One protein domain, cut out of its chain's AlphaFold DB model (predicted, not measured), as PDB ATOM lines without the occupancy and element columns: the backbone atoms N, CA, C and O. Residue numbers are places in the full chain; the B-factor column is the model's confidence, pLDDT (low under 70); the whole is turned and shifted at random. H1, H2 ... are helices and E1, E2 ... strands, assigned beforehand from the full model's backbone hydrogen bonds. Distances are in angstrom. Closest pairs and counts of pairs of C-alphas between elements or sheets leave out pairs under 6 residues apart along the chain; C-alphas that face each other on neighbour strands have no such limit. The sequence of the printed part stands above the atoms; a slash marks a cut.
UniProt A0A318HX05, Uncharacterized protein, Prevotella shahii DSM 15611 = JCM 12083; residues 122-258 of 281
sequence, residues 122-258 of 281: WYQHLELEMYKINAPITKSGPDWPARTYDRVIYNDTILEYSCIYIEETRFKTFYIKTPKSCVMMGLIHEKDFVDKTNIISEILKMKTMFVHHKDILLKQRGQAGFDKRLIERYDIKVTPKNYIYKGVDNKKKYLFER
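This is residues 122 to 258 of the 281 residues of an uncharacterized protein of Prevotella shahii DSM 15611 = JCM 12083 (UniProt A0A318HX05). One long antiparallel sheet of eight strands is curled like part of a barrel and left open between its edge strands E1 and E8, with helix H1 crossing its outer face over E2, E3 and E4. The wing E1 to E4 and the wing E6 to E8 spread apart from E5, and the small helix H2 follows H1 away from the sheet. The printed part has 137 residues, with eight named strands and two named helices in the order E1, E2, E3, E4, E5, H1, H2, E6, E7, E8; the sheet has the order E1, E2, E3, E4, E5, E6, E7, E8, and the class is mixed, helices and strands. The whole is compact, with a radius of gyration of the C-alphas of 15.9 A and a rounded outline spanning 40 by 39 by 32 A.

E1, residues 122 to 128, and E2, residues 146 to 154, are a hairpin, antiparallel at 170 degrees, with N 124 and O 151 3.0 A apart, within hydrogen-bond range. E2 and E3, residues 157 to 166, form the next hairpin, with N 150 and O 161 at 2.9 A. E4, residues 169 to 177, is the antiparallel neighbour of E3, with N 162 and O 173 at 2.8 A. E5, residues 181 to 186, pairs with E4 at 161 degrees, with N 174 and O 185 at 2.9 A; E1 to E5 are a meander, each strand the antiparallel neighbour of the one before. H1, residues 199 to 212, is on the sheet at a height over the sheet of 8.7 A, over E3 and E4 and only just over E2, on which 3 of its C-alphas fall. On the local plane its line and that of E3 stand at 62 degrees, only just across the strands. Its closest C-alphas to E3 are those of Ile 203 and Leu 159, 7.0 A apart. H1 on one face of the sheet makes two layers, a helix layer and a sheet layer. H2, residues 214 to 219, is not on the sheet; it is close to H1 but not clearly touching, the closest C-alphas being those of Met 209 and Leu 217 at 6.4 A, and their lines are about perpendicular at 80 degrees. In H1 and H2 every O i to N i+4 pair is within hydrogen-bond range. E6, residues 230 to 238, is the neighbour of E5 at 157 degrees, with N 184 and O 232 at 2.9 A. E7, residues 242 to 247, follows at 144 degrees to E6, with N 237 and O 244 at 2.9 A. E8, residues 253 to 257, closes a second meander, E6 E7 E8, with N 245 and O 254 at 2.9 A. E1 and E8 are apart.

E1 begins at C-alpha 122, (36.726, -21.799, -12.183), and measures 20.4 A. E2 measures 27.1 A, E3 29.2 A, E4 25.9 A and E5 16.8 A. H1 runs 19.8 A from C-alpha 199 at (25.924, -25.932, -6.099), and H2 8.7 A. E6 measures 25.6 A, E7 16.1 A, and E8 13.5 A to C-alpha 257 at (36.777, 2.202, -5.925).

The two C-alphas farthest apart are those of Gln 223 and Pro 240, at 46.0 A. The printed part has no cut. The links E1 to E2, of 17 residues, and E5 to H1, of 12, are long. From edge to edge the strands' lines turn by 86 degrees, and the sheet is twisted. The mean pLDDT of the printed part is 87.8, and residues 135 to 143, in the first long link, are under 70.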
ATOM      1  N   TRP A 122      36.062 -22.158 -13.436       97.69
ATOM      2  CA  TRP A 122      36.726 -21.799 -12.183       97.69
ATOM      3  C   TRP A 122      35.692 -21.611 -11.084       97.69
ATOM      4  O   TRP A 122      34.657 -20.994 -11.319       97.69
ATOM      5  N   TYR A 123      35.995 -22.109  -9.893       97.31
ATOM      6  CA  TYR A 123      35.126 -22.035  -8.733       97.31
ATOM      7  C   TYR A 123      35.862 -21.467  -7.524       97.31
ATOM      8  O   TYR A 123      37.037 -21.775  -7.315       97.31
ATOM      9  N   GLN A 124      35.169 -20.658  -6.730       96.12
ATOM     10  CA  GLN A 124      35.635 -20.170  -5.438       96.12
ATOM     11  C   GLN A 124      34.473 -20.170  -4.448       96.12
ATOM     12  O   GLN A 124      33.352 -19.812  -4.799       96.12
ATOM     13  N   HIS A 125      34.776 -20.569  -3.217       94.62
ATOM     14  CA  HIS A 125      33.865 -20.517  -2.086       94.62
ATOM     15  C   HIS A 125      34.444 -19.587  -1.020       94.62
ATOM     16  O   HIS A 125      35.665 -19.541  -0.827       94.62
ATOM     17  N   LEU A 126      33.582 -18.834  -0.346       91.25
ATOM     18  CA  LEU A 126      33.947 -17.997   0.787       91.25
ATOM     19  C   LEU A 126      32.878 -18.090   1.867       91.25
ATOM     20  O   LEU A 126      31.698 -17.916   1.583       91.25
ATOM     21  N   GLU A 127      33.324 -18.245   3.105       90.88
ATOM     22  CA  GLU A 127      32.497 -18.144   4.301       90.88
ATOM     23  C   GLU A 127      32.961 -16.953   5.136       90.88
ATOM     24  O   GLU A 127      34.163 -16.751   5.314       90.88
ATOM     25  N   LEU A 128      32.020 -16.158   5.639       85.75
ATOM     26  CA  LEU A 128      32.294 -15.009   6.499       85.75
ATOM     27  C   LEU A 128      31.329 -15.011   7.681       85.75
ATOM     28  O   LEU A 128      30.139 -15.275   7.519       85.75
ATOM     29  N   GLU A 129      31.849 -14.678   8.863       85.69
ATOM     30  CA  GLU A 129      31.063 -14.506  10.093       85.69
ATOM     31  C   GLU A 129      30.182 -15.723  10.454       85.69
ATOM     32  O   GLU A 129      29.178 -15.573  11.138       85.69
ATOM     33  N   MET A 130      30.532 -16.944  10.022       85.44
ATOM     34  CA  MET A 130      29.679 -18.135  10.204       85.44
ATOM     35  C   MET A 130      29.419 -18.500  11.669       85.44
ATOM     36  O   MET A 130      28.409 -19.126  11.976       85.44
ATOM     37  N   TYR A 131      30.275 -18.054  12.592       83.50
ATOM     38  CA  TYR A 131      30.035 -18.173  14.031       83.50
ATOM     39  C   TYR A 131      28.803 -17.375  14.508       83.50
ATOM     40  O   TYR A 131      28.293 -17.639  15.591       83.50
ATOM     41  N   LYS A 132      28.291 -16.437  13.693       80.75
ATOM     42  CA  LYS A 132      27.071 -15.649  13.934       80.75
ATOM     43  C   LYS A 132      25.812 -16.249  13.294       80.75
ATOM     44  O   LYS A 132      24.792 -15.575  13.252       80.75
ATOM     45  N   ILE A 133      25.853 -17.479  12.770       80.31
ATOM     46  CA  ILE A 133      24.741 -18.053  11.986       80.31
ATOM     47  C   ILE A 133      23.386 -18.026  12.712       80.31
ATOM     48  O   ILE A 133      22.369 -17.779  12.076       80.31
ATOM     49  N   ASN A 134      23.393 -18.189  14.038       74.50
ATOM     50  CA  ASN A 134      22.194 -18.169  14.883       74.50
ATOM     51  C   ASN A 134      22.063 -16.873  15.706       74.50
ATOM     52  O   ASN A 134      21.328 -16.843  16.689       74.50
ATOM     53  N   ALA A 135      22.825 -15.825  15.375       69.19
ATOM     54  CA  ALA A 135      22.789 -14.572  16.119       69.19
ATOM     55  C   ALA A 135      21.609 -13.694  15.655       69.19
ATOM     56  O   ALA A 135      21.399 -13.556  14.445       69.19
ATOM     57  N   PRO A 136      20.865 -13.064  16.584       62.84
ATOM     58  CA  PRO A 136      19.841 -12.086  16.235       62.84
ATOM     59  C   PRO A 136      20.479 -10.820  15.646       62.84
ATOM     60  O   PRO A 136      21.628 -10.486  15.950       62.84
ATOM     61  N   ILE A 137      19.723 -10.068  14.840       61.00
ATOM     62  CA  ILE A 137      20.179  -8.768  14.322       61.00
ATOM     63  C   ILE A 137      20.285  -7.779  15.493       61.00
ATOM     64  O   ILE A 137      19.276  -7.257  15.974       61.00
ATOM     65  N   THR A 138      21.499  -7.465  15.940       51.56
ATOM     66  CA  THR A 138      21.726  -6.362  16.879       51.56
ATOM     67  C   THR A 138      21.680  -5.030  16.123       51.56
ATOM     68  O   THR A 138      22.355  -4.817  15.120       51.56
ATOM     69  N   LYS A 139      20.834  -4.101  16.584       47.81
ATOM     70  CA  LYS A 139      20.547  -2.811  15.918       47.81
ATOM     71  C   LYS A 139      21.672  -1.761  15.991       47.81
ATOM     72  O   LYS A 139      21.433  -0.611  15.629       47.81
ATOM     73  N   SER A 140      22.876  -2.090  16.456       38.81
ATOM     74  CA  SER A 140      23.917  -1.085  16.716       38.81
ATOM     75  C   SER A 140      25.286  -1.474  16.152       38.81
ATOM     76  O   SER A 140      26.098  -2.071  16.852       38.81
ATOM     77  N   GLY A 141      25.556  -1.071  14.906       47.97
ATOM     78  CA  GLY A 141      26.882  -1.126  14.275       47.97
ATOM     79  C   GLY A 141      26.903  -1.849  12.921       47.97
ATOM     80  O   GLY A 141      25.881  -2.387  12.501       47.97
ATOM     81  N   PRO A 142      28.055  -1.875  12.220       53.22
ATOM     82  CA  PRO A 142      28.262  -2.662  11.001       53.22
ATOM     83  C   PRO A 142      28.419  -4.158  11.341       53.22
ATOM     84  O   PRO A 142      29.378  -4.807  10.924       53.22
ATOM     85  N   ASP A 143      27.516  -4.698  12.160       60.25
ATOM     86  CA  ASP A 143      27.498  -6.110  12.515       60.25
ATOM     87  C   ASP A 143      26.849  -6.889  11.373       60.25
ATOM     88  O   ASP A 143      25.634  -7.054  11.277       60.25
ATOM     89  N   TRP A 144      27.697  -7.314  10.444       71.19
ATOM     90  CA  TRP A 144      27.272  -8.074   9.283       71.19
ATOM     91  C   TRP A 144      26.883  -9.510   9.666       71.19
ATOM     92  O   TRP A 144      27.596 -10.143  10.459       71.19
ATOM     93  N   PRO A 145      25.788 -10.049   9.098       80.12
ATOM     94  CA  PRO A 145      25.350 -11.413   9.359       80.12
ATOM     95  C   PRO A 145      26.326 -12.457   8.796       80.12
ATOM     96  O   PRO A 145      27.153 -12.186   7.911       80.12
ATOM     97  N   ALA A 146      26.189 -13.686   9.293       86.88
ATOM     98  CA  ALA A 146      26.831 -14.855   8.706       86.88
ATOM     99  C   ALA A 146      26.454 -14.970   7.226       86.88
ATOM    100  O   ALA A 146      25.298 -14.756   6.850       86.88
ATOM    101  N   ARG A 147      27.417 -15.313   6.368       89.00
ATOM    102  CA  ARG A 147      27.169 -15.402   4.926       89.00
ATOM    103  C   ARG A 147      28.173 -16.268   4.191       89.00
ATOM    104  O   ARG A 147      29.342 -16.359   4.563       89.00
ATOM    105  N   THR A 148      27.710 -16.840   3.090       91.75
ATOM    106  CA  THR A 148      28.534 -17.599   2.152       91.75
ATOM    107  C   THR A 148      28.423 -17.035   0.744       91.75
ATOM    108  O   THR A 148      27.376 -16.508   0.353       91.75
ATOM    109  N   TYR A 149      29.499 -17.180  -0.023       93.00
ATOM    110  CA  TYR A 149      29.552 -16.854  -1.441       93.00
ATOM    111  C   TYR A 149      30.081 -18.044  -2.234       93.00
ATOM    112  O   TYR A 149      31.155 -18.560  -1.930       93.00
ATOM    113  N   ASP A 150      29.355 -18.417  -3.282       95.12
ATOM    114  CA  ASP A 150      29.747 -19.436  -4.250       95.12
ATOM    115  C   ASP A 150      29.883 -18.781  -5.623       95.12
ATOM    116  O   ASP A 150      28.923 -18.228  -6.166       95.12
ATOM    117  N   ARG A 151      31.091 -18.814  -6.186       95.94
ATOM    118  CA  ARG A 151      31.445 -18.078  -7.403       95.94
ATOM    119  C   ARG A 151      31.871 -19.034  -8.495       95.94
ATOM    120  O   ARG A 151      32.797 -19.815  -8.301       95.94
ATOM    121  N   VAL A 152      31.240 -18.929  -9.660       97.25
ATOM    122  CA  VAL A 152      31.564 -19.703 -10.862       97.25
ATOM    123  C   VAL A 152      31.980 -18.747 -11.978       97.25
ATOM    124  O   VAL A 152      31.216 -17.869 -12.371       97.25
ATOM    125  N   ILE A 153      33.197 -18.916 -12.498       97.06
ATOM    126  CA  ILE A 153      33.806 -18.028 -13.491       97.06
ATOM    127  C   ILE A 153      34.161 -18.805 -14.760       97.06
ATOM    128  O   ILE A 153      34.953 -19.754 -14.749       97.06
ATOM    129  N   TYR A 154      33.572 -18.380 -15.871       93.12
ATOM    130  CA  TYR A 154      33.739 -18.947 -17.211       93.12
ATOM    131  C   TYR A 154      33.167 -17.957 -18.219       93.12
ATOM    132  O   TYR A 154      32.411 -17.077 -17.834       93.12
ATOM    133  N   ASN A 155      33.465 -18.065 -19.509       85.62
ATOM    134  CA  ASN A 155      32.756 -17.240 -20.494       85.62
ATOM    135  C   ASN A 155      33.394 -15.878 -20.782       85.62
ATOM    136  O   ASN A 155      33.360 -15.465 -21.925       85.62
ATOM    137  N   ASP A 156      33.989 -15.223 -19.768       90.69
ATOM    138  CA  ASP A 156      33.911 -13.759 -19.505       90.69
ATOM    139  C   ASP A 156      32.816 -13.347 -18.500       90.69
ATOM    140  O   ASP A 156      32.542 -12.166 -18.295       90.69
ATOM    141  N   THR A 157      32.191 -14.324 -17.859       95.75
ATOM    142  CA  THR A 157      31.069 -14.158 -16.949       95.75
ATOM    143  C   THR A 157      31.452 -14.645 -15.553       95.75
ATOM    144  O   THR A 157      32.125 -15.662 -15.377       95.75
ATOM    145  N   ILE A 158      31.007 -13.908 -14.544       97.12
ATOM    146  CA  ILE A 158      31.082 -14.299 -13.139       97.12
ATOM    147  C   ILE A 158      29.648 -14.525 -12.676       97.12
ATOM    148  O   ILE A 158      28.824 -13.608 -12.714       97.12
ATOM    149  N   LEU A 159      29.356 -15.751 -12.267       97.25
ATOM    150  CA  LEU A 159      28.136 -16.104 -11.563       97.25
ATOM    151  C   LEU A 159      28.445 -16.156 -10.080       97.25
ATOM    152  O   LEU A 159      29.430 -16.774  -9.686       97.25
ATOM    153  N   GLU A 160      27.622 -15.519  -9.266       96.00
ATOM    154  CA  GLU A 160      27.867 -15.455  -7.832       96.00
ATOM    155  C   GLU A 160      26.569 -15.640  -7.068       96.00
ATOM    156  O   GLU A 160      25.631 -14.860  -7.206       96.00
ATOM    157  N   TYR A 161      26.518 -16.698  -6.276       95.12
ATOM    158  CA  TYR A 161      25.455 -16.951  -5.325       95.12
ATOM    159  C   TYR A 161      25.898 -16.453  -3.953       95.12
ATOM    160  O   TYR A 161      26.961 -16.827  -3.466       95.12
ATOM    161  N   SER A 162      25.085 -15.597  -3.349       92.25
ATOM    162  CA  SER A 162      25.249 -15.108  -1.987       92.25
ATOM    163  C   SER A 162      24.107 -15.631  -1.127       92.25
ATOM    164  O   SER A 162      22.934 -15.492  -1.487       92.25
ATOM    165  N   CYS A 163      24.456 -16.217   0.014       91.00
ATOM    166  CA  CYS A 163      23.506 -16.655   1.026       91.00
ATOM    167  C   CYS A 163      23.847 -15.975   2.344       91.00
ATOM    168  O   CYS A 163      24.921 -16.208   2.892       91.00
ATOM    169  N   ILE A 164      22.931 -15.159   2.848       88.44
ATOM    170  CA  ILE A 164      23.017 -14.505   4.152       88.44
ATOM    171  C   ILE A 164      22.133 -15.277   5.131       88.44
ATOM    172  O   ILE A 164      20.995 -15.614   4.797       88.44
ATOM    173  N   TYR A 165      22.653 -15.556   6.321       86.12
ATOM    174  CA  TYR A 165      21.976 -16.296   7.380       86.12
ATOM    175  C   TYR A 165      21.641 -15.338   8.519       86.12
ATOM    176  O   TYR A 165      22.526 -14.667   9.051       86.12
ATOM    177  N   ILE A 166      20.359 -15.265   8.860       81.62
ATOM    178  CA  ILE A 166      19.846 -14.494   9.988       81.62
ATOM    179  C   ILE A 166      18.907 -15.420  10.739       81.62
ATOM    180  O   ILE A 166      17.813 -15.710  10.247       81.62
ATOM    181  N   GLU A 167      19.355 -15.891  11.902       79.56
ATOM    182  CA  GLU A 167      18.657 -16.927  12.662       79.56
ATOM    183  C   GLU A 167      18.346 -18.130  11.744       79.56
ATOM    184  O   GLU A 167      19.224 -18.656  11.058       79.56
ATOM    185  N   GLU A 168      17.086 -18.546  11.669       79.00
ATOM    186  CA  GLU A 168      16.648 -19.650  10.812       79.00
ATOM    187  C   GLU A 168      16.407 -19.223   9.351       79.00
ATOM    188  O   GLU A 168      16.257 -20.061   8.456       79.00
ATOM    189  N   THR A 169      16.404 -17.916   9.074       81.19
ATOM    190  CA  THR A 169      16.081 -17.370   7.753       81.19
ATOM    191  C   THR A 169      17.325 -17.256   6.878       81.19
ATOM    192  O   THR A 169      18.380 -16.772   7.292       81.19
ATOM    193  N   ARG A 170      17.192 -17.657   5.606       86.12
ATOM    194  CA  ARG A 170      18.259 -17.513   4.603       86.12
ATOM    195  C   ARG A 170      17.832 -16.576   3.488       86.12
ATOM    196  O   ARG A 170      16.905 -16.892   2.740       86.12
ATOM    197  N   PHE A 171      18.560 -15.480   3.327       87.00
ATOM    198  CA  PHE A 171      18.374 -14.533   2.234       87.00
ATOM    199  C   PHE A 171      19.328 -14.881   1.100       87.00
ATOM    200  O   PHE A 171      20.543 -14.938   1.280       87.00
ATOM    201  N   LYS A 172      18.762 -15.141  -0.076       91.38
ATOM    202  CA  LYS A 172      19.479 -15.695  -1.221       91.38
ATOM    203  C   LYS A 172      19.480 -14.689  -2.366       91.38
ATOM    204  O   LYS A 172      18.419 -14.272  -2.830       91.38
ATOM    205  N   THR A 173      20.666 -14.343  -2.853       93.56
ATOM    206  CA  THR A 173      20.839 -13.457  -4.010       93.56
ATOM    207  C   THR A 173      21.760 -14.103  -5.031       93.56
ATOM    208  O   THR A 173      22.772 -14.699  -4.673       93.56
ATOM    209  N   PHE A 174      21.421 -13.980  -6.310       96.00
ATOM    210  CA  PHE A 174      22.243 -14.458  -7.413       96.00
ATOM    211  C   PHE A 174      22.645 -13.316  -8.333       96.00
ATOM    212  O   PHE A 174      21.812 -12.499  -8.727       96.00
ATOM    213  N   TYR A 175      23.916 -13.293  -8.712       96.69
ATOM    214  CA  TYR A 175      24.484 -12.299  -9.603       96.69
ATOM    215  C   TYR A 175      24.973 -12.948 -10.890       96.69
ATOM    216  O   TYR A 175      25.660 -13.968 -10.867       96.69
ATOM    217  N   ILE A 176      24.668 -12.307 -12.017       97.00
ATOM    218  CA  ILE A 176      25.246 -12.619 -13.327       97.00
ATOM    219  C   ILE A 176      26.001 -11.376 -13.777       97.00
ATOM    220  O   ILE A 176      25.385 -10.355 -14.092       97.00
ATOM    221  N   LYS A 177      27.330 -11.437 -13.774       96.25
ATOM    222  CA  LYS A 177      28.195 -10.289 -14.055       96.25
ATOM    223  C   LYS A 177      29.039 -10.532 -15.298       96.25
ATOM    224  O   LYS A 177      29.684 -11.565 -15.424       96.25
ATOM    225  N   THR A 178      29.076  -9.538 -16.170       95.75
ATOM    226  CA  THR A 178      29.976  -9.437 -17.325       95.75
ATOM    227  C   THR A 178      30.834  -8.174 -17.170       95.75
ATOM    228  O   THR A 178      30.580  -7.372 -16.267       95.75
ATOM    229  N   PRO A 179      31.815  -7.904 -18.050       93.69
ATOM    230  CA  PRO A 179      32.586  -6.663 -17.984       93.69
ATOM    231  C   PRO A 179      31.749  -5.384 -18.142       93.69
ATOM    232  O   PRO A 179      32.217  -4.306 -17.779       93.69
ATOM    233  N   LYS A 180      30.542  -5.486 -18.720       95.75
ATOM    234  CA  LYS A 180      29.690  -4.339 -19.068       95.75
ATOM    235  C   LYS A 180      28.363  -4.306 -18.323       95.75
ATOM    236  O   LYS A 180      27.674  -3.296 -18.397       95.75
ATOM    237  N   SER A 181      27.984  -5.373 -17.630       95.94
ATOM    238  CA  SER A 181      26.677  -5.454 -16.984       95.94
ATOM    239  C   SER A 181      26.680  -6.345 -15.752       95.94
ATOM    240  O   SER A 181      27.507  -7.246 -15.605       95.94
ATOM    241  N   CYS A 182      25.721  -6.106 -14.866       96.00
ATOM    242  CA  CYS A 182      25.422  -6.967 -13.736       96.00
ATOM    243  C   CYS A 182      23.911  -7.106 -13.583       96.00
ATOM    244  O   CYS A 182      23.179  -6.119 -13.573       96.00
ATOM    245  N   VAL A 183      23.446  -8.344 -13.465       96.06
ATOM    246  CA  VAL A 183      22.080  -8.667 -13.064       96.06
ATOM    247  C   VAL A 183      22.131  -9.147 -11.626       96.06
ATOM    248  O   VAL A 183      22.878 -10.076 -11.337       96.06
ATOM    249  N   MET A 184      21.331  -8.537 -10.759       95.25
ATOM    250  CA  MET A 184      21.073  -9.003  -9.401       95.25
ATOM    251  C   MET A 184      19.678  -9.617  -9.357       95.25
ATOM    252  O   MET A 184      18.710  -9.004  -9.809       95.25
ATOM    253  N   MET A 185      19.576 -10.828  -8.823       94.62
ATOM    254  CA  MET A 185      18.333 -11.574  -8.713       94.62
ATOM    255  C   MET A 185      18.100 -11.991  -7.263       94.62
ATOM    256  O   MET A 185      18.862 -12.788  -6.721       94.62
ATOM    257  N   GLY A 186      17.028 -11.483  -6.659       93.31
ATOM    258  CA  GLY A 186      16.488 -12.036  -5.418       93.31
ATOM    259  C   GLY A 186      15.869 -13.400  -5.707       93.31
ATOM    260  O   GLY A 186      15.052 -13.524  -6.625       93.31
ATOM    261  N   LEU A 187      16.303 -14.419  -4.974       92.69
ATOM    262  CA  LEU A 187      15.937 -15.812  -5.207       92.69
ATOM    263  C   LEU A 187      14.775 -16.253  -4.313       92.69
ATOM    264  O   LEU A 187      14.585 -15.719  -3.224       92.69
ATOM    265  N   ILE A 188      14.038 -17.269  -4.764       91.19
ATOM    266  CA  ILE A 188      12.934 -17.863  -4.000       91.19
ATOM    267  C   ILE A 188      13.527 -18.861  -3.006       91.19
ATOM    268  O   ILE A 188      14.135 -19.856  -3.412       91.19
ATOM    269  N   HIS A 189      13.338 -18.606  -1.710       84.12
ATOM    270  CA  HIS A 189      14.028 -19.318  -0.630       84.12
ATOM    271  C   HIS A 189      13.884 -20.846  -0.724       84.12
ATOM    272  O   HIS A 189      14.868 -21.575  -0.595       84.12
ATOM    273  N   GLU A 190      12.675 -21.323  -1.005       83.50
ATOM    274  CA  GLU A 190      12.315 -22.746  -0.982       83.50
ATOM    275  C   GLU A 190      12.558 -23.482  -2.302       83.50
ATOM    276  O   GLU A 190      12.378 -24.693  -2.376       83.50
ATOM    277  N   LYS A 191      12.921 -22.762  -3.369       87.38
ATOM    278  CA  LYS A 191      13.090 -23.345  -4.710       87.38
ATOM    279  C   LYS A 191      14.523 -23.292  -5.192       87.38
ATOM    280  O   LYS A 191      14.993 -24.230  -5.826       87.38
ATOM    281  N   ASP A 192      15.209 -22.200  -4.890       90.62
ATOM    282  CA  ASP A 192      16.521 -21.921  -5.449       90.62
ATOM    283  C   ASP A 192      17.617 -22.369  -4.494       90.62
ATOM    284  O   ASP A 192      17.640 -21.958  -3.331       90.62
ATOM    285  N   PHE A 193      18.557 -23.178  -4.992       89.00
ATOM    286  CA  PHE A 193      19.753 -23.591  -4.249       89.00
ATOM    287  C   PHE A 193      19.418 -24.201  -2.875       89.00
ATOM    288  O   PHE A 193      19.980 -23.823  -1.843       89.00
ATOM    289  N   VAL A 194      18.420 -25.089  -2.848       83.12
ATOM    290  CA  VAL A 194      18.015 -25.829  -1.641       83.12
ATOM    291  C   VAL A 194      19.019 -26.939  -1.346       83.12
ATOM    292  O   VAL A 194      19.490 -27.052  -0.215       83.12
ATOM    293  N   ASP A 195      19.398 -27.701  -2.374       77.56
ATOM    294  CA  ASP A 195      20.463 -28.695  -2.293       77.56
ATOM    295  C   ASP A 195      21.824 -28.049  -2.587       77.56
ATOM    296  O   ASP A 195      22.066 -27.514  -3.672       77.56
ATOM    297  N   LYS A 196      22.728 -28.110  -1.608       74.94
ATOM    298  CA  LYS A 196      24.096 -27.590  -1.730       74.94
ATOM    299  C   LYS A 196      25.066 -28.600  -2.345       74.94
ATOM    300  O   LYS A 196      26.156 -28.206  -2.750       74.94
ATOM    301  N   THR A 197      24.683 -29.874  -2.448       81.62
ATOM    302  CA  THR A 197      25.560 -30.968  -2.899       81.62
ATOM    303  C   THR A 197      26.106 -30.718  -4.305       81.62
ATOM    304  O   THR A 197      27.246 -31.067  -4.599       81.62
ATOM    305  N   ASN A 198      25.326 -30.048  -5.161       87.44
ATOM    306  CA  ASN A 198      25.682 -29.756  -6.552       87.44
ATOM    307  C   ASN A 198      25.599 -28.256  -6.887       87.44
ATOM    308  O   ASN A 198      25.125 -27.878  -7.962       87.44
ATOM    309  N   ILE A 199      26.076 -27.393  -5.984       91.94
ATOM    310  CA  ILE A 199      25.924 -25.932  -6.099       91.94
ATOM    311  C   ILE A 199      26.423 -25.353  -7.436       91.94
ATOM    312  O   ILE A 199      25.759 -24.508  -8.031       91.94
ATOM    313  N   ILE A 200      27.544 -25.852  -7.968       94.12
ATOM    314  CA  ILE A 200      28.100 -25.405  -9.257       94.12
ATOM    315  C   ILE A 200      27.120 -25.687 -10.404       94.12
ATOM    316  O   ILE A 200      26.860 -24.807 -11.226       94.12
ATOM    317  N   SER A 201      26.555 -26.896 -10.449       92.62
ATOM    318  CA  SER A 201      25.587 -27.299 -11.476       92.62
ATOM    319  C   SER A 201      24.319 -26.452 -11.397       92.62
ATOM    320  O   SER A 201      23.854 -25.927 -12.409       92.62
ATOM    321  N   GLU A 202      23.807 -26.226 -10.185       93.50
ATOM    322  CA  GLU A 202      22.633 -25.380  -9.966       93.50
ATOM    323  C   GLU A 202      22.891 -23.924 -10.386       93.50
ATOM    324  O   GLU A 202      22.035 -23.303 -11.017       93.50
ATOM    325  N   ILE A 203      24.091 -23.384 -10.134       95.69
ATOM    326  CA  ILE A 203      24.478 -22.029 -10.561       95.69
ATOM    327  C   ILE A 203      24.470 -21.926 -12.092       95.69
ATOM    328  O   ILE A 203      23.899 -20.988 -12.664       95.69
ATOM    329  N   LEU A 204      25.064 -22.907 -12.774       94.62
ATOM    330  CA  LEU A 204      25.093 -22.962 -14.236       94.62
ATOM    331  C   LEU A 204      23.683 -23.118 -14.822       94.62
ATOM    332  O   LEU A 204      23.333 -22.438 -15.791       94.62
ATOM    333  N   LYS A 205      22.847 -23.963 -14.212       93.69
ATOM    334  CA  LYS A 205      21.443 -24.162 -14.589       93.69
ATOM    335  C   LYS A 205      20.622 -22.889 -14.411       93.69
ATOM    336  O   LYS A 205      19.877 -22.532 -15.320       93.69
ATOM    337  N   MET A 206      20.795 -22.162 -13.306       94.88
ATOM    338  CA  MET A 206      20.125 -20.880 -13.065       94.88
ATOM    339  C   MET A 206      20.476 -19.856 -14.152       94.88
ATOM    340  O   MET A 206      19.584 -19.214 -14.712       94.88
ATOM    341  N   LYS A 207      21.756 -19.752 -14.533       95.50
ATOM    342  CA  LYS A 207      22.177 -18.914 -15.668       95.50
ATOM    343  C   LYS A 207      21.489 -19.342 -16.962       95.50
ATOM    344  O   LYS A 207      20.983 -18.490 -17.689       95.50
ATOM    345  N   THR A 208      21.460 -20.637 -17.266       94.75
ATOM    346  CA  THR A 208      20.797 -21.166 -18.471       94.75
ATOM    347  C   THR A 208      19.309 -20.823 -18.484       94.75
ATOM    348  O   THR A 208      18.811 -20.311 -19.486       94.75
ATOM    349  N   MET A 209      18.616 -21.005 -17.359       95.31
ATOM    350  CA  MET A 209      17.211 -20.627 -17.200       95.31
ATOM    351  C   MET A 209      17.000 -19.129 -17.406       95.31
ATOM    352  O   MET A 209      16.080 -18.733 -18.116       95.31
ATOM    353  N   PHE A 210      17.862 -18.283 -16.840       95.31
ATOM    354  CA  PHE A 210      17.756 -16.837 -17.005       95.31
ATOM    355  C   PHE A 210      17.949 -16.385 -18.458       95.31
ATOM    356  O   PHE A 210      17.267 -15.464 -18.903       95.31
ATOM    357  N   VAL A 211      18.864 -17.017 -19.197       94.06
ATOM    358  CA  VAL A 211      19.174 -16.640 -20.584       94.06
ATOM    359  C   VAL A 211      18.140 -17.189 -21.569       94.06
ATOM    360  O   VAL A 211      17.712 -16.460 -22.458       94.06
ATOM    361  N   HIS A 212      17.731 -18.451 -21.424       96.44
ATOM    362  CA  HIS A 212      16.941 -19.154 -22.442       96.44
ATOM    363  C   HIS A 212      15.472 -19.369 -22.058       96.44
ATOM    364  O   HIS A 212      14.630 -19.553 -22.933       96.44
ATOM    365  N   HIS A 213      15.141 -19.324 -20.767       95.25
ATOM    366  CA  HIS A 213      13.814 -19.669 -20.242       95.25
ATOM    367  C   HIS A 213      13.309 -18.635 -19.233       95.25
ATOM    368  O   HIS A 213      12.637 -18.962 -18.250       95.25
ATOM    369  N   LYS A 214      13.648 -17.367 -19.473       93.44
ATOM    370  CA  LYS A 214      13.404 -16.269 -18.540       93.44
ATOM    371  C   LYS A 214      11.938 -16.151 -18.136       93.44
ATOM    372  O   LYS A 214      11.654 -16.027 -16.952       93.44
ATOM    373  N   ASP A 215      11.005 -16.248 -19.078       92.06
ATOM    374  CA  ASP A 215       9.575 -16.106 -18.772       92.06
ATOM    375  C   ASP A 215       9.066 -17.212 -17.845       92.06
ATOM    376  O   ASP A 215       8.251 -16.958 -16.959       92.06
ATOM    377  N   ILE A 216       9.586 -18.433 -18.002       92.31
ATOM    378  CA  ILE A 216       9.283 -19.559 -17.111       92.31
ATOM    379  C   ILE A 216       9.873 -19.278 -15.731       92.31
ATOM    380  O   ILE A 216       9.170 -19.381 -14.724       92.31
ATOM    381  N   LEU A 217      11.141 -18.859 -15.682       92.62
ATOM    382  CA  LEU A 217      11.826 -18.521 -14.437       92.62
ATOM    383  C   LEU A 217      11.070 -17.429 -13.657       92.62
ATOM    384  O   LEU A 217      10.889 -17.548 -12.449       92.62
ATOM    385  N   LEU A 218      10.569 -16.388 -14.325       91.19
ATOM    386  CA  LEU A 218       9.884 -15.266 -13.669       91.19
ATOM    387  C   LEU A 218       8.429 -15.533 -13.297       91.19
ATOM    388  O   LEU A 218       7.869 -14.787 -12.491       91.19
ATOM    389  N   LYS A 219       7.809 -16.590 -13.826       91.31
ATOM    390  CA  LYS A 219       6.460 -17.019 -13.423       91.31
ATOM    391  C   LYS A 219       6.449 -17.849 -12.141       91.31
ATOM    392  O   LYS A 219       5.411 -17.929 -11.493       91.31
ATOM    393  N   GLN A 220       7.578 -18.431 -11.743       91.06
ATOM    394  CA  GLN A 220       7.667 -19.207 -10.505       91.06
ATOM    395  C   GLN A 220       7.389 -18.334  -9.267       91.06
ATOM    396  O   GLN A 220       7.783 -17.166  -9.206       91.06
ATOM    397  N   ARG A 221       6.703 -18.916  -8.282       90.19
ATOM    398  CA  ARG A 221       6.360 -18.312  -6.986       90.19
ATOM    399  C   ARG A 221       6.761 -19.246  -5.846       90.19
ATOM    400  O   ARG A 221       6.815 -20.461  -6.078       90.19
ATOM    401  N   GLY A 222       7.069 -18.685  -4.681       87.44
ATOM    402  CA  GLY A 222       7.213 -19.426  -3.426       87.44
ATOM    403  C   GLY A 222       5.863 -19.742  -2.783       87.44
ATOM    404  O   GLY A 222       4.826 -19.633  -3.441       87.44
ATOM    405  N   GLN A 223       5.876 -20.146  -1.510       84.25
ATOM    406  CA  GLN A 223       4.658 -20.442  -0.743       84.25
ATOM    407  C   GLN A 223       3.768 -19.212  -0.557       84.25
ATOM    408  O   GLN A 223       2.551 -19.287  -0.724       84.25
ATOM    409  N   ALA A 224       4.369 -18.065  -0.249       80.31
ATOM    410  CA  ALA A 224       3.640 -16.815  -0.115       80.31
ATOM    411  C   ALA A 224       3.468 -16.124  -1.476       80.31
ATOM    412  O   ALA A 224       4.393 -16.071  -2.285       80.31
ATOM    413  N   GLY A 225       2.309 -15.502  -1.717       72.31
ATOM    414  CA  GLY A 225       2.022 -14.813  -2.987       72.31
ATOM    415  C   GLY A 225       2.973 -13.650  -3.317       72.31
ATOM    416  O   GLY A 225       3.121 -13.281  -4.485       72.31
ATOM    417  N   PHE A 226       3.644 -13.090  -2.305       77.38
ATOM    418  CA  PHE A 226       4.673 -12.060  -2.466       77.38
ATOM    419  C   PHE A 226       6.082 -12.627  -2.702       77.38
ATOM    420  O   PHE A 226       6.959 -11.870  -3.120       77.38
ATOM    421  N   ASP A 227       6.303 -13.928  -2.479       84.12
ATOM    422  CA  ASP A 227       7.588 -14.588  -2.714       84.12
ATOM    423  C   ASP A 227       7.778 -14.833  -4.217       84.12
ATOM    424  O   ASP A 227       7.327 -15.818  -4.818       84.12
ATOM    425  N   LYS A 228       8.391 -13.843  -4.860       88.44
ATOM    426  CA  LYS A 228       8.706 -13.825  -6.285       88.44
ATOM    427  C   LYS A 228      10.103 -13.262  -6.484       88.44
ATOM    428  O   LYS A 228      10.568 -12.423  -5.716       88.44
ATOM    429  N   ARG A 229      10.739 -13.653  -7.586       91.44
ATOM    430  CA  ARG A 229      12.056 -13.116  -7.934       91.44
ATOM    431  C   ARG A 229      11.979 -11.630  -8.246       91.44
ATOM    432  O   ARG A 229      11.152 -11.191  -9.049       91.44
ATOM    433  N   LEU A 230      12.892 -10.879  -7.648       88.25
ATOM    434  CA  LEU A 230      13.164  -9.490  -7.993       88.25
ATOM    435  C   LEU A 230      14.409  -9.459  -8.866       88.25
ATOM    436  O   LEU A 230      15.404 -10.093  -8.528       88.25
ATOM    437  N   ILE A 231      14.354  -8.745  -9.989       92.81
ATOM    438  CA  ILE A 231      15.518  -8.545 -10.852       92.81
ATOM    439  C   ILE A 231      15.842  -7.067 -10.903       92.81
ATOM    440  O   ILE A 231      14.991  -6.258 -11.264       92.81
ATOM    441  N   GLU A 232      17.102  -6.751 -10.645       93.31
ATOM    442  CA  GLU A 232      17.682  -5.452 -10.939       93.31
ATOM    443  C   GLU A 232      18.809  -5.621 -11.957       93.31
ATOM    444  O   GLU A 232      19.580  -6.584 -11.912       93.31
ATOM    445  N   ARG A 233      18.892  -4.692 -12.908       95.56
ATOM    446  CA  ARG A 233      19.931  -4.684 -13.940       95.56
ATOM    447  C   ARG A 233      20.754  -3.423 -13.834       95.56
ATOM    448  O   ARG A 233      20.210  -2.339 -13.628       95.56
ATOM    449  N   TYR A 234      22.048  -3.589 -14.041       96.00
ATOM    450  CA  TYR A 234      23.026  -2.529 -13.952       96.00
ATOM    451  C   TYR A 234      23.954  -2.549 -15.160       96.00
ATOM    452  O   TYR A 234      24.528  -3.592 -15.475       96.00
ATOM    453  N   ASP A 235      24.158  -1.390 -15.773       97.00
ATOM    454  CA  ASP A 235      25.255  -1.163 -16.708       97.00
ATOM    455  C   ASP A 235      26.521  -0.798 -15.936       97.00
ATOM    456  O   ASP A 235      26.491   0.022 -15.012       97.00
ATOM    457  N   ILE A 236      27.647  -1.384 -16.336       95.25
ATOM    458  CA  ILE A 236      28.951  -1.164 -15.714       95.25
ATOM    459  C   ILE A 236      29.795  -0.268 -16.614       95.25
ATOM    460  O   ILE A 236      30.108  -0.608 -17.756       95.25
ATOM    461  N   LYS A 237      30.247   0.858 -16.061       94.88
ATOM    462  CA  LYS A 237      31.284   1.702 -16.659       94.88
ATOM    463  C   LYS A 237      32.557   1.627 -15.827       94.88
ATOM    464  O   LYS A 237      32.553   1.953 -14.641       94.88
ATOM    465  N   VAL A 238      33.664   1.259 -16.467       92.38
ATOM    466  CA  VAL A 238      34.992   1.241 -15.846       92.38
ATOM    467  C   VAL A 238      35.700   2.566 -16.111       92.38
ATOM    468  O   VAL A 238      35.720   3.061 -17.235       92.38
ATOM    469  N   THR A 239      36.293   3.141 -15.071       91.44
ATOM    470  CA  THR A 239      37.159   4.326 -15.146       91.44
ATOM    471  C   THR A 239      38.533   4.000 -14.545       91.44
ATOM    472  O   THR A 239      38.713   2.922 -13.968       91.44
ATOM    473  N   PRO A 240      39.536   4.891 -14.628       88.31
ATOM    474  CA  PRO A 240      40.824   4.652 -13.974       88.31
ATOM    475  C   PRO A 240      40.734   4.479 -12.450       88.31
ATOM    476  O   PRO A 240      41.540   3.744 -11.886       88.31
ATOM    477  N   LYS A 241      39.753   5.118 -11.789       87.25
ATOM    478  CA  LYS A 241      39.601   5.105 -10.322       87.25
ATOM    479  C   LYS A 241      38.458   4.227  -9.817       87.25
ATOM    480  O   LYS A 241      38.579   3.670  -8.737       87.25
ATOM    481  N   ASN A 242      37.385   4.077 -10.594       90.56
ATOM    482  CA  ASN A 242      36.138   3.470 -10.125       90.56
ATOM    483  C   ASN A 242      35.491   2.512 -11.131       90.56
ATOM    484  O   ASN A 242      35.619   2.697 -12.347       90.56
ATOM    485  N   TYR A 243      34.703   1.576 -10.610       90.94
ATOM    486  CA  TYR A 243      33.617   0.891 -11.303       90.94
ATOM    487  C   TYR A 243      32.295   1.592 -10.972       90.94
ATOM    488  O   TYR A 243      31.987   1.841  -9.809       90.94
ATOM    489  N   ILE A 244      31.521   1.942 -11.996       92.94
ATOM    490  CA  ILE A 244      30.246   2.648 -11.850       92.94
ATOM    491  C   ILE A 244      29.133   1.714 -12.309       92.94
ATOM    492  O   ILE A 244      29.132   1.324 -13.474       92.94
ATOM    493  N   TYR A 245      28.186   1.414 -11.424       93.56
ATOM    494  CA  TYR A 245      27.002   0.611 -11.725       93.56
ATOM    495  C   TYR A 245      25.808   1.551 -11.829       93.56
ATOM    496  O   TYR A 245      25.497   2.263 -10.874       93.56
ATOM    497  N   LYS A 246      25.155   1.586 -12.987       94.50
ATOM    498  CA  LYS A 246      23.966   2.409 -13.231       94.50
ATOM    499  C   LYS A 246      22.760   1.511 -13.418       94.50
ATOM    500  O   LYS A 246      22.801   0.650 -14.290       94.50
ATOM    501  N   GLY A 247      21.720   1.707 -12.619       93.38
ATOM    502  CA  GLY A 247      20.466   0.988 -12.778       93.38
ATOM    503  C   GLY A 247      19.868   1.225 -14.162       93.38
ATOM    504  O   GLY A 247      19.793   2.361 -14.625       93.38
ATOM    505  N   VAL A 248      19.465   0.146 -14.828       93.38
ATOM    506  CA  VAL A 248      18.773   0.210 -16.125       93.38
ATOM    507  C   VAL A 248      17.306   0.572 -15.908       93.38
ATOM    508  O   VAL A 248      16.761   1.435 -16.588       93.38
ATOM    509  N   ASP A 249      16.687  -0.063 -14.912       89.00
ATOM    510  CA  ASP A 249      15.256   0.062 -14.615       89.00
ATOM    511  C   ASP A 249      14.980   1.033 -13.451       89.00
ATOM    512  O   ASP A 249      13.834   1.295 -13.089       89.00
ATOM    513  N   ASN A 250      16.033   1.556 -12.819       79.56
ATOM    514  CA  ASN A 250      15.931   2.467 -11.688       79.56
ATOM    515  C   ASN A 250      17.013   3.550 -11.771       79.56
ATOM    516  O   ASN A 250      18.046   3.377 -12.406       79.56
ATOM    517  N   LYS A 251      16.794   4.688 -11.108       82.62
ATOM    518  CA  LYS A 251      17.765   5.794 -11.089       82.62
ATOM    519  C   LYS A 251      18.952   5.542 -10.142       82.62
ATOM    520  O   LYS A 251      19.697   6.476  -9.872       82.62
ATOM    521  N   LYS A 252      19.131   4.320  -9.616       84.38
ATOM    522  CA  LYS A 252      20.205   4.031  -8.657       84.38
ATOM    523  C   LYS A 252      21.557   4.085  -9.359       84.38
ATOM    524  O   LYS A 252      21.728   3.583 -10.474       84.38
ATOM    525  N   LYS A 253      22.544   4.636  -8.665       88.50
ATOM    526  CA  LYS A 253      23.935   4.642  -9.100       88.50
ATOM    527  C   LYS A 253      24.824   4.238  -7.934       88.50
ATOM    528  O   LYS A 253      24.725   4.823  -6.863       88.50
ATOM    529  N   TYR A 254      25.715   3.287  -8.184       87.75
ATOM    530  CA  TYR A 254      26.720   2.848  -7.223       87.75
ATOM    531  C   TYR A 254      28.116   3.130  -7.765       87.75
ATOM    532  O   TYR A 254      28.386   2.963  -8.963       87.75
ATOM    533  N   LEU A 255      28.993   3.581  -6.876       88.94
ATOM    534  CA  LEU A 255      30.387   3.875  -7.161       88.94
ATOM    535  C   LEU A 255      31.255   2.959  -6.305       88.94
ATOM    536  O   LEU A 255      31.105   2.931  -5.092       88.94
ATOM    537  N   PHE A 256      32.159   2.227  -6.947       86.62
ATOM    538  CA  PHE A 256      33.085   1.331  -6.269       86.62
ATOM    539  C   PHE A 256      34.512   1.678  -6.658       86.62
ATOM    540  O   PHE A 256      34.851   1.662  -7.843       86.62
ATOM    541  N   GLU A 257      35.359   1.960  -5.675       86.62
ATOM    542  CA  GLU A 257      36.777   2.202  -5.925       86.62
ATOM    543  C   GLU A 257      37.468   0.951  -6.476       86.62
ATOM    544  O   GLU A 257      37.174  -0.187  -6.099       86.62
ATOM    545  N   ARG A 258      38.408   1.154  -7.399       86.62
ATOM    546  CA  ARG A 258      39.212   0.057  -7.938       86.62
ATOM    547  C   ARG A 258      40.233  -0.404  -6.906       86.62
ATOM    548  O   ARG A 258      40.960   0.404  -6.338       86.62
TER     549      ARG A 258